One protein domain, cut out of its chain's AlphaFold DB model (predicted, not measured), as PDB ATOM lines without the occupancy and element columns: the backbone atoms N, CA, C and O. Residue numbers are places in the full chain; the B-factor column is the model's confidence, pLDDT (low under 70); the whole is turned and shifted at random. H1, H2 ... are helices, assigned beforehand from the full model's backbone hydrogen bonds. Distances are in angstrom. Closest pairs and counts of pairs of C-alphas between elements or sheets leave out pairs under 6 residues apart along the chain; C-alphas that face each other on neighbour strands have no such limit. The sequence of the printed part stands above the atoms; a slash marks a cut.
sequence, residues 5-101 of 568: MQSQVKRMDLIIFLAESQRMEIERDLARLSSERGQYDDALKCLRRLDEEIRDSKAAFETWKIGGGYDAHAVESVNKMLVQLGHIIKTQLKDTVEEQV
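AT A GLANCE: This is residues 5 to 101 of the 568 residues of an uncharacterized protein of Colletotrichum orbiculare (strain 104-T / ATCC 96160 / CBS 514.97 / LARS 414 / MAFF 240422) (UniProt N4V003). Three long helices, H1, H2 and H3, stand side by side in an up-and-down bundle, each running against the one before it, and together they make a slender rod. Seen along the rod their centres make a triangle, and tight links fold the chain back at either end. The printed part has 97 residues with three named helices in the order H1, H2, H3 and no named strand; the class is all helix. The whole is only just loose, close to compact, with a radius of gyration of the C-alphas of 15.5 A, and the C-alphas span 51 by 18 by 17 A.

HOW THE PARTS SIT: The bundle begins with H1, residues 5 to 36, which touches H2, residues 40 to 66, with 22 pairs of C-alphas within 8 A. Their closest C-alphas are those of Ala 31 and Ala 43, 4.4 A apart. The two run opposite ways at a shallow tilt of 18 degrees and form a helical hairpin. H2 touches H3, residues 72 to 101, with 25 pairs of C-alphas within 8 A, and the closest C-alphas, those of Leu 47 and Leu 93, are 5.9 A apart. H2 and H3 also form a helical hairpin, running opposite ways at a shallow tilt of 21 degrees. H3 touches H1 with 11 pairs of C-alphas within 8 A, the closest being those of Ser 21 and Leu 82, 6.6 A apart. H1 and H3 run the same way at a shallow tilt of 19 degrees. In H2 and H3 every O i to N i+4 pair is within hydrogen-bond range, and in H1 26 of 28 are.

IN THESE COORDINATES: H1 runs from Met 5, with its C-alpha at (1.385, -39.145, 11.748), to Glu 36, and measures 47.2 A from first to last C-alpha. It is the longest helix, with 32 residues. H2 has 27 residues and runs 39.1 A from C-alpha 40 at (6.101, -35.403, -34.459) to C-alpha 66. H3 has 30 residues and runs 43.7 A from Ala 72 to Val 101, whose C-alpha is at (4.876, -42.560, -41.267).

THE WHOLE: The C-alphas of Met 5 and Val 101, the first and last printed residues, are the two farthest apart in the domain, at 53.2 A. The printed part has no cut. The link from H1 to H2, 3 residues, and the link from H2 to H3, 5 residues, are both tight. The mean pLDDT of the printed part is 75.5, and it is under 70 at residues 5 to 19, 21, 30 and 66 to 74.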
ATOM      1  N   MET A   5       0.321 -39.278  12.756       34.88
ATOM      2  CA  MET A   5       1.385 -39.145  11.748       34.88
ATOM      3  C   MET A   5       1.321 -40.213  10.648       34.88
ATOM      4  O   MET A   5       1.395 -39.866   9.472       34.88
ATOM      5  N   GLN A   6       1.104 -41.492  10.982       38.41
ATOM      6  CA  GLN A   6       0.973 -42.544   9.965       38.41
ATOM      7  C   GLN A   6      -0.249 -42.326   9.071       38.41
ATOM      8  O   GLN A   6      -0.208 -42.670   7.898       38.41
ATOM      9  N   SER A   7      -1.331 -41.731   9.582       43.81
ATOM     10  CA  SER A   7      -2.493 -41.376   8.758       43.81
ATOM     11  C   SER A   7      -2.233 -40.196   7.812       43.81
ATOM     12  O   SER A   7      -2.966 -40.069   6.832       43.81
ATOM     13  N   GLN A   8      -1.274 -39.312   8.105       41.66
ATOM     14  CA  GLN A   8      -0.983 -38.143   7.266       41.66
ATOM     15  C   GLN A   8       0.023 -38.454   6.160       41.66
ATOM     16  O   GLN A   8      -0.251 -38.107   5.014       41.66
ATOM     17  N   VAL A   9       1.087 -39.204   6.462       46.00
ATOM     18  CA  VAL A   9       2.046 -39.710   5.456       46.00
ATOM     19  C   VAL A   9       1.303 -40.501   4.373       46.00
ATOM     20  O   VAL A   9       1.372 -40.192   3.190       46.00
ATOM     21  N   LYS A  10       0.413 -41.395   4.810       50.75
ATOM     22  CA  LYS A  10      -0.462 -42.207   3.958       50.75
ATOM     23  C   LYS A  10      -1.407 -41.418   3.043       50.75
ATOM     24  O   LYS A  10      -1.819 -41.934   2.010       50.75
ATOM     25  N   ARG A  11      -1.801 -40.197   3.423       50.78
ATOM     26  CA  ARG A  11      -2.651 -39.323   2.591       50.78
ATOM     27  C   ARG A  11      -1.824 -38.472   1.632       50.78
ATOM     28  O   ARG A  11      -2.298 -38.216   0.531       50.78
ATOM     29  N   MET A  12      -0.618 -38.063   2.028       48.44
ATOM     30  CA  MET A  12       0.309 -37.351   1.144       48.44
ATOM     31  C   MET A  12       0.736 -38.223  -0.037       48.44
ATOM     32  O   MET A  12       0.707 -37.743  -1.164       48.44
ATOM     33  N   ASP A  13       1.008 -39.508   0.186       56.84
ATOM     34  CA  ASP A  13       1.405 -40.428  -0.887       56.84
ATOM     35  C   ASP A  13       0.334 -40.562  -1.982       56.84
ATOM     36  O   ASP A  13       0.639 -40.520  -3.169       56.84
ATOM     37  N   LEU A  14      -0.949 -40.643  -1.604       61.41
ATOM     38  CA  LEU A  14      -2.050 -40.725  -2.571       61.41
ATOM     39  C   LEU A  14      -2.176 -39.440  -3.410       61.41
ATOM     40  O   LEU A  14      -2.458 -39.495  -4.605       61.41
ATOM     41  N   ILE A  15      -1.953 -38.281  -2.785       58.44
ATOM     42  CA  ILE A  15      -1.972 -36.973  -3.457       58.44
ATOM     43  C   ILE A  15      -0.820 -36.867  -4.457       58.44
ATOM     44  O   ILE A  15      -1.000 -36.291  -5.526       58.44
ATOM     45  N   ILE A  16       0.335 -37.462  -4.152       61.09
ATOM     46  CA  ILE A  16       1.478 -37.494  -5.067       61.09
ATOM     47  C   ILE A  16       1.104 -38.234  -6.354       61.09
ATOM     48  O   ILE A  16       1.265 -37.669  -7.432       61.09
ATOM     49  N   PHE A  17       0.507 -39.427  -6.257       66.44
ATOM     50  CA  PHE A  17       0.071 -40.170  -7.447       66.44
ATOM     51  C   PHE A  17      -0.994 -39.424  -8.268       66.44
ATOM     52  O   PHE A  17      -0.998 -39.523  -9.493       66.44
ATOM     53  N   LEU A  18      -1.874 -38.659  -7.611       67.19
ATOM     54  CA  LEU A  18      -2.878 -37.818  -8.275       67.19
ATOM     55  C   LEU A  18      -2.266 -36.597  -8.978       67.19
ATOM     56  O   LEU A  18      -2.673 -36.238 -10.078       67.19
ATOM     57  N   ALA A  19      -1.296 -35.936  -8.351       64.81
ATOM     58  CA  ALA A  19      -0.617 -34.794  -8.952       64.81
ATOM     59  C   ALA A  19       0.254 -35.234 -10.140       64.81
ATOM     60  O   ALA A  19       0.292 -34.569 -11.176       64.81
ATOM     61  N   GLU A  20       0.926 -36.378 -10.007       71.56
ATOM     62  CA  GLU A  20       1.756 -36.960 -11.058       71.56
ATOM     63  C   GLU A  20       0.913 -37.369 -12.270       71.56
ATOM     64  O   GLU A  20       1.273 -37.037 -13.400       71.56
ATOM     65  N   SER A  21      -0.251 -37.992 -12.055       69.38
ATOM     66  CA  SER A  21      -1.170 -38.341 -13.142       69.38
ATOM     67  C   SER A  21      -1.734 -37.111 -13.860       69.38
ATOM     68  O   SER A  21      -1.753 -37.089 -15.089       69.38
ATOM     69  N   GLN A  22      -2.114 -36.057 -13.134       73.94
ATOM     70  CA  GLN A  22      -2.593 -34.812 -13.745       73.94
ATOM     71  C   GLN A  22      -1.510 -34.116 -14.576       73.94
ATOM     72  O   GLN A  22      -1.779 -33.641 -15.679       73.94
ATOM     73  N   ARG A  23      -0.264 -34.087 -14.089       85.00
ATOM     74  CA  ARG A  23       0.871 -33.550 -14.855       85.00
ATOM     75  C   ARG A  23       1.093 -34.346 -16.143       85.00
ATOM     76  O   ARG A  23       1.241 -33.750 -17.209       85.00
ATOM     77  N   MET A  24       1.089 -35.676 -16.050       76.31
ATOM     78  CA  MET A  24       1.233 -36.562 -17.209       76.31
ATOM     79  C   MET A  24       0.113 -36.349 -18.240       76.31
ATOM     80  O   MET A  24       0.375 -36.368 -19.440       76.31
ATOM     81  N   GLU A  25      -1.116 -36.095 -17.791       74.06
ATOM     82  CA  GLU A  25      -2.252 -35.775 -18.660       74.06
ATOM     83  C   GLU A  25      -2.074 -34.444 -19.409       74.06
ATOM     84  O   GLU A  25      -2.262 -34.396 -20.625       74.06
ATOM     85  N   ILE A  26      -1.628 -33.388 -18.727       70.69
ATOM     86  CA  ILE A  26      -1.358 -32.090 -19.367       70.69
ATOM     87  C   ILE A  26      -0.247 -32.222 -20.415       70.69
ATOM     88  O   ILE A  26      -0.364 -31.711 -21.528       70.69
ATOM     89  N   GLU A  27       0.841 -32.916 -20.089       70.50
ATOM     90  CA  GLU A  27       1.964 -33.085 -21.014       70.50
ATOM     91  C   GLU A  27       1.620 -33.972 -22.211       70.50
ATOM     92  O   GLU A  27       2.113 -33.729 -23.314       70.50
ATOM     93  N   ARG A  28       0.737 -34.956 -22.022       87.62
ATOM     94  CA  ARG A  28       0.140 -35.732 -23.112       87.62
ATOM     95  C   ARG A  28      -0.649 -34.825 -24.059       87.62
ATOM     96  O   ARG A  28      -0.485 -34.931 -25.276       87.62
ATOM     97  N   ASP A  29      -1.487 -33.938 -23.523       72.81
ATOM     98  CA  ASP A  29      -2.292 -33.017 -24.334       72.81
ATOM     99  C   ASP A  29      -1.417 -32.012 -25.085       72.81
ATOM    100  O   ASP A  29      -1.660 -31.721 -26.256       72.81
ATOM    101  N   LEU A  30      -0.332 -31.546 -24.465       68.75
ATOM    102  CA  LEU A  30       0.673 -30.737 -25.151       68.75
ATOM    103  C   LEU A  30       1.364 -31.520 -26.273       68.75
ATOM    104  O   LEU A  30       1.522 -30.988 -27.368       68.75
ATOM    105  N   ALA A  31       1.722 -32.787 -26.041       73.62
ATOM    106  CA  ALA A  31       2.302 -33.640 -27.078       73.62
ATOM    107  C   ALA A  31       1.336 -33.851 -28.254       73.62
ATOM    108  O   ALA A  31       1.774 -33.860 -29.401       73.62
ATOM    109  N   ARG A  32       0.028 -33.949 -27.987       80.44
ATOM    110  CA  ARG A  32      -1.011 -34.005 -29.026       80.44
ATOM    111  C   ARG A  32      -1.041 -32.727 -29.863       80.44
ATOM    112  O   ARG A  32      -1.047 -32.779 -31.085       80.44
ATOM    113  N   LEU A  33      -1.033 -31.566 -29.214       76.25
ATOM    114  CA  LEU A  33      -1.008 -30.287 -29.928       76.25
ATOM    115  C   LEU A  33       0.283 -30.121 -30.743       76.25
ATOM    116  O   LEU A  33       0.260 -29.529 -31.821       76.25
ATOM    117  N   SER A  34       1.408 -30.644 -30.253       76.69
ATOM    118  CA  SER A  34       2.668 -30.685 -30.999       76.69
ATOM    119  C   SER A  34       2.589 -31.597 -32.227       76.69
ATOM    120  O   SER A  34       3.050 -31.184 -33.291       76.69
ATOM    121  N   SER A  35       1.972 -32.782 -32.136       79.06
ATOM    122  CA  SER A  35       1.787 -33.656 -33.306       79.06
ATOM    123  C   SER A  35       0.862 -33.023 -34.346       79.06
ATOM    124  O   SER A  35       1.215 -32.990 -35.520       79.06
ATOM    125  N   GLU A  36      -0.238 -32.391 -33.922       80.25
ATOM    126  CA  GLU A  36      -1.154 -31.644 -34.805       80.25
ATOM    127  C   GLU A  36      -0.457 -30.466 -35.522       80.25
ATOM    128  O   GLU A  36      -0.849 -30.067 -36.618       80.25
ATOM    129  N   ARG A  37       0.617 -29.919 -34.935       80.25
ATOM    130  CA  ARG A  37       1.476 -28.882 -35.539       80.25
ATOM    131  C   ARG A  37       2.594 -29.443 -36.425       80.25
ATOM    132  O   ARG A  37       3.441 -28.679 -36.884       80.25
ATOM    133  N   GLY A  38       2.631 -30.756 -36.645       80.81
ATOM    134  CA  GLY A  38       3.665 -31.439 -37.421       80.81
ATOM    135  C   GLY A  38       4.992 -31.637 -36.681       80.81
ATOM    136  O   GLY A  38       5.977 -32.047 -37.291       80.81
ATOM    137  N   GLN A  39       5.050 -31.368 -35.372       82.31
ATOM    138  CA  GLN A  39       6.237 -31.571 -34.529       82.31
ATOM    139  C   GLN A  39       6.254 -32.995 -33.952       82.31
ATOM    140  O   GLN A  39       6.247 -33.202 -32.736       82.31
ATOM    141  N   TYR A  40       6.247 -33.995 -34.837       84.50
ATOM    142  CA  TYR A  40       6.101 -35.403 -34.459       84.50
ATOM    143  C   TYR A  40       7.250 -35.918 -33.585       84.50
ATOM    144  O   TYR A  40       7.002 -36.662 -32.643       84.50
ATOM    145  N   ASP A  41       8.493 -35.497 -33.827       81.31
ATOM    146  CA  ASP A  41       9.643 -35.984 -33.051       81.31
ATOM    147  C   ASP A  41       9.584 -35.549 -31.578       81.31
ATOM    148  O   ASP A  41       9.826 -36.359 -30.677       81.31
ATOM    149  N   ASP A  42       9.192 -34.297 -31.323       79.19
ATOM    150  CA  ASP A  42       9.015 -33.764 -29.969       79.19
ATOM    151  C   ASP A  42       7.822 -34.426 -29.266       79.19
ATOM    152  O   ASP A  42       7.927 -34.832 -28.102       79.19
ATOM    153  N   ALA A  43       6.714 -34.618 -29.991       78.38
ATOM    154  CA  ALA A  43       5.538 -35.327 -29.496       78.38
ATOM    155  C   ALA A  43       5.865 -36.785 -29.125       78.38
ATOM    156  O   ALA A  43       5.563 -37.231 -28.018       78.38
ATOM    157  N   LEU A  44       6.563 -37.518 -29.997       83.50
ATOM    158  CA  LEU A  44       6.962 -38.910 -29.770       83.50
ATOM    159  C   LEU A  44       7.977 -39.054 -28.639       83.50
ATOM    160  O   LEU A  44       7.935 -40.039 -27.898       83.50
ATOM    161  N   LYS A  45       8.903 -38.102 -28.494       86.62
ATOM    162  CA  LYS A  45       9.850 -38.077 -27.374       86.62
ATOM    163  C   LYS A  45       9.122 -37.841 -26.052       86.62
ATOM    164  O   LYS A  45       9.425 -38.517 -25.068       86.62
ATOM    165  N   CYS A  46       8.151 -36.927 -26.032       79.31
ATOM    166  CA  CYS A  46       7.321 -36.674 -24.859       79.31
ATOM    167  C   CYS A  46       6.498 -37.912 -24.477       79.31
ATOM    168  O   CYS A  46       6.604 -38.386 -23.349       79.31
ATOM    169  N   LEU A  47       5.759 -38.495 -25.426       81.62
ATOM    170  CA  LEU A  47       4.891 -39.653 -25.184       81.62
ATOM    171  C   LEU A  47       5.669 -40.895 -24.731       81.62
ATOM    172  O   LEU A  47       5.208 -41.604 -23.842       81.62
ATOM    173  N   ARG A  48       6.875 -41.138 -25.267       86.69
ATOM    174  CA  ARG A  48       7.746 -42.231 -24.793       86.69
ATOM    175  C   ARG A  48       8.211 -42.034 -23.354       86.69
ATOM    176  O   ARG A  48       8.208 -42.989 -22.586       86.69
ATOM    177  N   ARG A  49       8.584 -40.806 -22.977       93.38
ATOM    178  CA  ARG A  49       8.932 -40.494 -21.585       93.38
ATOM    179  C   ARG A  49       7.729 -40.699 -20.663       93.38
ATOM    180  O   ARG A  49       7.896 -41.282 -19.602       93.38
ATOM    181  N   LEU A  50       6.542 -40.252 -21.072       81.19
ATOM    182  CA  LEU A  50       5.318 -40.415 -20.285       81.19
ATOM    183  C   LEU A  50       4.912 -41.891 -20.121       81.19
ATOM    184  O   LEU A  50       4.418 -42.258 -19.059       81.19
ATOM    185  N   ASP A  51       5.147 -42.749 -21.124       90.06
ATOM    186  CA  ASP A  51       4.913 -44.200 -21.003       90.06
ATOM    187  C   ASP A  51       5.867 -44.882 -20.007       90.06
ATOM    188  O   ASP A  51       5.479 -45.823 -19.313       90.06
ATOM    189  N   GLU A  52       7.112 -44.413 -19.925       86.19
ATOM    190  CA  GLU A  52       8.059 -44.879 -18.908       86.19
ATOM    191  C   GLU A  52       7.623 -44.413 -17.519       86.19
ATOM    192  O   GLU A  52       7.482 -45.216 -16.599       86.19
ATOM    193  N   GLU A  53       7.313 -43.124 -17.398       85.00
ATOM    194  CA  GLU A  53       6.956 -42.500 -16.130       85.00
ATOM    195  C   GLU A  53       5.687 -43.116 -15.536       85.00
ATOM    196  O   GLU A  53       5.685 -43.486 -14.369       85.00
ATOM    197  N   ILE A  54       4.652 -43.377 -16.340       87.62
ATOM    198  CA  ILE A  54       3.439 -44.031 -15.833       87.62
ATOM    199  C   ILE A  54       3.674 -45.477 -15.387       87.62
ATOM    200  O   ILE A  54       2.957 -45.995 -14.523       87.62
ATOM    201  N   ARG A  55       4.670 -46.156 -15.964       86.38
ATOM    202  CA  ARG A  55       5.068 -47.505 -15.554       86.38
ATOM    203  C   ARG A  55       5.769 -47.464 -14.202       86.38
ATOM    204  O   ARG A  55       5.435 -48.280 -13.340       86.38
ATOM    205  N   ASP A  56       6.647 -46.486 -14.008       83.81
ATOM    206  CA  ASP A  56       7.323 -46.223 -12.740       83.81
ATOM    207  C   ASP A  56       6.321 -45.820 -11.653       83.81
ATOM    208  O   ASP A  56       6.314 -46.426 -10.578       83.81
ATOM    209  N   SER A  57       5.395 -44.895 -11.942       79.94
ATOM    210  CA  SER A  57       4.347 -44.496 -10.995       79.94
ATOM    211  C   SER A  57       3.463 -45.690 -10.625       79.94
ATOM    212  O   SER A  57       3.096 -45.845  -9.464       79.94
ATOM    213  N   LYS A  58       3.149 -46.587 -11.571       83.94
ATOM    214  CA  LYS A  58       2.372 -47.803 -11.284       83.94
ATOM    215  C   LYS A  58       3.144 -48.796 -10.410       83.94
ATOM    216  O   LYS A  58       2.559 -49.375  -9.498       83.94
ATOM    217  N   ALA A  59       4.438 -48.995 -10.656       81.00
ATOM    218  CA  ALA A  59       5.279 -49.866  -9.833       81.00
ATOM    219  C   ALA A  59       5.437 -49.319  -8.403       81.00
ATOM    220  O   ALA A  59       5.306 -50.065  -7.427       81.00
ATOM    221  N   ALA A  60       5.646 -48.006  -8.273       77.94
ATOM    222  CA  ALA A  60       5.671 -47.312  -6.991       77.94
ATOM    223  C   ALA A  60       4.315 -47.415  -6.274       77.94
ATOM    224  O   ALA A  60       4.275 -47.700  -5.076       77.94
ATOM    225  N   PHE A  61       3.208 -47.272  -7.007       80.31
ATOM    226  CA  PHE A  61       1.856 -47.393  -6.468       80.31
ATOM    227  C   PHE A  61       1.549 -48.803  -5.950       80.31
ATOM    228  O   PHE A  61       1.009 -48.945  -4.856       80.31
ATOM    229  N   GLU A  62       1.923 -49.858  -6.678       78.25
ATOM    230  CA  GLU A  62       1.731 -51.242  -6.215       78.25
ATOM    231  C   GLU A  62       2.611 -51.563  -4.995       78.25
ATOM    232  O   GLU A  62       2.143 -52.193  -4.047       78.25
ATOM    233  N   THR A  63       3.849 -51.059  -4.957       75.38
ATOM    234  CA  THR A  63       4.731 -51.191  -3.781       75.38
ATOM    235  C   THR A  63       4.129 -50.491  -2.560       75.38
ATOM    236  O   THR A  63       4.107 -51.043  -1.460       75.38
ATOM    237  N   TRP A  64       3.570 -49.299  -2.766       75.69
ATOM    238  CA  TRP A  64       2.879 -48.532  -1.734       75.69
ATOM    239  C   TRP A  64       1.595 -49.224  -1.241       75.69
ATOM    240  O   TRP A  64       1.337 -49.291  -0.034       75.69
ATOM    241  N   LYS A  65       0.815 -49.812  -2.155       71.06
ATOM    242  CA  LYS A  65      -0.446 -50.517  -1.879       71.06
ATOM    243  C   LYS A  65      -0.268 -51.733  -0.968       71.06
ATOM    244  O   LYS A  65      -1.130 -51.993  -0.132       71.06
ATOM    245  N   ILE A  66       0.848 -52.455  -1.088       62.34
ATOM    246  CA  ILE A  66       1.167 -53.630  -0.256       62.34
ATOM    247  C   ILE A  66       1.425 -53.229   1.216       62.34
ATOM    248  O   ILE A  66       1.255 -54.044   2.121       62.34
ATOM    249  N   GLY A  67       1.772 -51.964   1.481       57.19
ATOM    250  CA  GLY A  67       2.229 -51.478   2.787       57.19
ATOM    251  C   GLY A  67       1.164 -50.990   3.784       57.19
ATOM    252  O   GLY A  67       1.540 -50.528   4.865       57.19
ATOM    253  N   GLY A  68      -0.150 -51.038   3.510       55.41
ATOM    254  CA  GLY A  68      -1.105 -50.486   4.486       55.41
ATOM    255  C   GLY A  68      -2.600 -50.769   4.317       55.41
ATOM    256  O   GLY A  68      -3.106 -51.038   3.237       55.41
ATOM    257  N   GLY A  69      -3.321 -50.670   5.443       52.62
ATOM    258  CA  GLY A  69      -4.785 -50.652   5.503       52.62
ATOM    259  C   GLY A  69      -5.331 -49.270   5.141       52.62
ATOM    260  O   GLY A  69      -5.397 -48.388   6.000       52.62
ATOM    261  N   TYR A  70      -5.667 -49.083   3.867       63.94
ATOM    262  CA  TYR A  70      -6.188 -47.839   3.293       63.94
ATOM    263  C   TYR A  70      -7.674 -47.953   2.942       63.94
ATOM    264  O   TYR A  70      -8.241 -49.045   2.925       63.94
ATOM    265  N   ASP A  71      -8.291 -46.815   2.614       66.62
ATOM    266  CA  ASP A  71      -9.597 -46.798   1.955       66.62
ATOM    267  C   ASP A  71      -9.473 -47.445   0.568       66.62
ATOM    268  O   ASP A  71      -8.904 -46.868  -0.364       66.62
ATOM    269  N   ALA A  72     -10.002 -48.663   0.450       69.62
ATOM    270  CA  ALA A  72      -9.959 -49.464  -0.765       69.62
ATOM    271  C   ALA A  72     -10.529 -48.716  -1.981       69.62
ATOM    272  O   ALA A  72     -10.065 -48.930  -3.099       69.62
ATOM    273  N   HIS A  73     -11.485 -47.803  -1.776       67.81
ATOM    274  CA  HIS A  73     -12.089 -47.042  -2.864       67.81
ATOM    275  C   HIS A  73     -11.127 -45.998  -3.449       67.81
ATOM    276  O   HIS A  73     -11.050 -45.832  -4.669       67.81
ATOM    277  N   ALA A  74     -10.369 -45.304  -2.598       65.50
ATOM    278  CA  ALA A  74      -9.391 -44.306  -3.028       65.50
ATOM    279  C   ALA A  74      -8.207 -44.959  -3.759       65.50
ATOM    280  O   ALA A  74      -7.802 -44.496  -4.825       65.50
ATOM    281  N   VAL A  75      -7.718 -46.086  -3.233       72.44
ATOM    282  CA  VAL A  75      -6.659 -46.890  -3.861       72.44
ATOM    283  C   VAL A  75      -7.106 -47.405  -5.231       72.44
ATOM    284  O   VAL A  75      -6.391 -47.256  -6.218       72.44
ATOM    285  N   GLU A  76      -8.313 -47.961  -5.322       78.31
ATOM    286  CA  GLU A  76      -8.850 -48.456  -6.591       78.31
ATOM    287  C   GLU A  76      -9.050 -47.328  -7.616       78.31
ATOM    288  O   GLU A  76      -8.811 -47.521  -8.808       78.31
ATOM    289  N   SER A  77      -9.441 -46.135  -7.163       73.38
ATOM    290  CA  SER A  77      -9.629 -44.968  -8.034       73.38
ATOM    291  C   SER A  77      -8.310 -44.488  -8.646       73.38
ATOM    292  O   SER A  77      -8.245 -44.263  -9.854       73.38
ATOM    293  N   VAL A  78      -7.244 -44.386  -7.846       74.06
ATOM    294  CA  VAL A  78      -5.908 -44.004  -8.339       74.06
ATOM    295  C   VAL A  78      -5.335 -45.074  -9.262       74.06
ATOM    296  O   VAL A  78      -4.815 -44.751 -10.328       74.06
ATOM    297  N   ASN A  79      -5.508 -46.354  -8.922       82.56
ATOM    298  CA  ASN A  79      -5.090 -47.452  -9.789       82.56
ATOM    299  C   ASN A  79      -5.772 -47.385 -11.164       82.56
ATOM    300  O   ASN A  79      -5.111 -47.448 -12.200       82.56
ATOM    301  N   LYS A  80      -7.102 -47.205 -11.188       79.12
ATOM    302  CA  LYS A  80      -7.867 -47.049 -12.434       79.12
ATOM    303  C   LYS A  80      -7.383 -45.862 -13.252       79.12
ATOM    304  O   LYS A  80      -7.237 -46.001 -14.461       79.12
ATOM    305  N   MET A  81      -7.101 -44.736 -12.605       85.44
ATOM    306  CA  MET A  81      -6.591 -43.538 -13.265       85.44
ATOM    307  C   MET A  81      -5.232 -43.781 -13.927       85.44
ATOM    308  O   MET A  81      -5.083 -43.497 -15.111       85.44
ATOM    309  N   LEU A  82      -4.268 -44.366 -13.208       82.50
ATOM    310  CA  LEU A  82      -2.946 -44.688 -13.757       82.50
ATOM    311  C   LEU A  82      -3.044 -45.685 -14.922       82.50
ATOM    312  O   LEU A  82      -2.372 -45.534 -15.940       82.50
ATOM    313  N   VAL A  83      -3.925 -46.686 -14.816       86.44
ATOM    314  CA  VAL A  83      -4.175 -47.646 -15.903       86.44
ATOM    315  C   VAL A  83      -4.803 -46.969 -17.122       86.44
ATOM    316  O   VAL A  83      -4.360 -47.215 -18.244       86.44
ATOM    317  N   GLN A  84      -5.815 -46.121 -16.922       83.56
ATOM    318  CA  GLN A  84      -6.480 -45.392 -18.003       83.56
ATOM    319  C   GLN A  84      -5.516 -44.441 -18.705       83.56
ATOM    320  O   GLN A  84      -5.406 -44.478 -19.928       83.56
ATOM    321  N   LEU A  85      -4.777 -43.640 -17.943       82.25
ATOM    322  CA  LEU A  85      -3.824 -42.690 -18.491       82.25
ATOM    323  C   LEU A  85      -2.702 -43.404 -19.255       82.25
ATOM    324  O   LEU A  85      -2.377 -42.999 -20.370       82.25
ATOM    325  N   GLY A  86      -2.202 -44.532 -18.739       86.44
ATOM    326  CA  GLY A  86      -1.218 -45.349 -19.449       86.44
ATOM    327  C   GLY A  86      -1.764 -45.938 -20.752       86.44
ATOM    328  O   GLY A  86      -1.049 -45.999 -21.750       86.44
ATOM    329  N   HIS A  87      -3.041 -46.331 -20.788       91.81
ATOM    330  CA  HIS A  87      -3.678 -46.782 -22.025       91.81
ATOM    331  C   HIS A  87      -3.790 -45.651 -23.054       91.81
ATOM    332  O   HIS A  87      -3.429 -45.850 -24.211       91.81
ATOM    333  N   ILE A  88      -4.228 -44.459 -22.635       89.69
ATOM    334  CA  ILE A  88      -4.379 -43.302 -23.528       89.69
ATOM    335  C   ILE A  88      -3.021 -42.885 -24.107       89.69
ATOM    336  O   ILE A  88      -2.920 -42.686 -25.315       89.69
ATOM    337  N   ILE A  89      -1.970 -42.808 -23.280       87.38
ATOM    338  CA  ILE A  89      -0.612 -42.461 -23.732       87.38
ATOM    339  C   ILE A  89      -0.119 -43.457 -24.789       87.38
ATOM    340  O   ILE A  89       0.396 -43.040 -25.824       87.38
ATOM    341  N   LYS A  90      -0.315 -44.766 -24.578       90.62
ATOM    342  CA  LYS A  90       0.088 -45.802 -25.546       90.62
ATOM    343  C   LYS A  90      -0.672 -45.714 -26.862       90.62
ATOM    344  O   LYS A  90      -0.064 -45.878 -27.918       90.62
ATOM    345  N   THR A  91      -1.977 -45.467 -26.801       91.12
ATOM    346  CA  THR A  91      -2.802 -45.291 -28.001       91.12
ATOM    347  C   THR A  91      -2.336 -44.070 -28.783       91.12
ATOM    348  O   THR A  91      -2.005 -44.193 -29.954       91.12
ATOM    349  N   GLN A  92      -2.160 -42.929 -28.116       88.44
ATOM    350  CA  GLN A  92      -1.686 -41.712 -28.768       88.44
ATOM    351  C   GLN A  92      -0.266 -41.861 -29.329       88.44
ATOM    352  O   GLN A  92       0.023 -41.342 -30.404       88.44
ATOM    353  N   LEU A  93       0.623 -42.580 -28.639       89.38
ATOM    354  CA  LEU A  93       1.957 -42.891 -29.151       89.38
ATOM    355  C   LEU A  93       1.866 -43.677 -30.462       89.38
ATOM    356  O   LEU A  93       2.557 -43.336 -31.418       89.38
ATOM    357  N   LYS A  94       1.005 -44.700 -30.518       91.50
ATOM    358  CA  LYS A  94       0.775 -45.490 -31.729       91.50
ATOM    359  C   LYS A  94       0.227 -44.620 -32.864       91.50
ATOM    360  O   LYS A  94       0.798 -44.638 -33.949       91.50
ATOM    361  N   ASP A  95      -0.803 -43.825 -32.586       89.81
ATOM    362  CA  ASP A  95      -1.444 -42.953 -33.577       89.81
ATOM    363  C   ASP A  95      -0.446 -41.925 -34.139       89.81
ATOM    364  O   ASP A  95      -0.352 -41.737 -35.349       89.81
ATOM    365  N   THR A  96       0.383 -41.329 -33.273       87.94
ATOM    366  CA  THR A  96       1.404 -40.345 -33.677       87.94
ATOM    367  C   THR A  96       2.495 -40.977 -34.550       87.94
ATOM    368  O   THR A  96       2.998 -40.334 -35.470       87.94
ATOM    369  N   VAL A  97       2.878 -42.236 -34.289       90.00
ATOM    370  CA  VAL A  97       3.831 -42.975 -35.140       90.00
ATOM    371  C   VAL A  97       3.217 -43.267 -36.509       90.00
ATOM    372  O   VAL A  97       3.881 -43.068 -37.525       90.00
ATOM    373  N   GLU A  98       1.965 -43.727 -36.553       88.19
ATOM    374  CA  GLU A  98       1.263 -44.015 -37.810       88.19
ATOM    375  C   GLU A  98       1.093 -42.746 -38.661       88.19
ATOM    376  O   GLU A  98       1.359 -42.768 -39.864       88.19
ATOM    377  N   GLU A  99       0.747 -41.621 -38.033       84.88
ATOM    378  CA  GLU A  99       0.598 -40.325 -38.698       84.88
ATOM    379  C   GLU A  99       1.938 -39.786 -39.222       84.88
ATOM    380  O   GLU A  99       2.017 -39.346 -40.370       84.88
ATOM    381  N   GLN A 100       3.025 -39.910 -38.449       86.69
ATOM    382  CA  GLN A 100       4.368 -39.538 -38.908       86.69
ATOM    383  C   GLN A 100       4.796 -40.360 -40.136       86.69
ATOM    384  O   GLN A 100       5.329 -39.807 -41.100       86.69
ATOM    385  N   VAL A 101       4.553 -41.676 -40.133       85.25
ATOM    386  CA  VAL A 101       4.876 -42.560 -41.267       85.25
ATOM    387  C   VAL A 101       4.048 -42.195 -42.501       85.25
ATOM    388  O   VAL A 101       4.591 -42.152 -43.605       85.25
TER     389      VAL A 101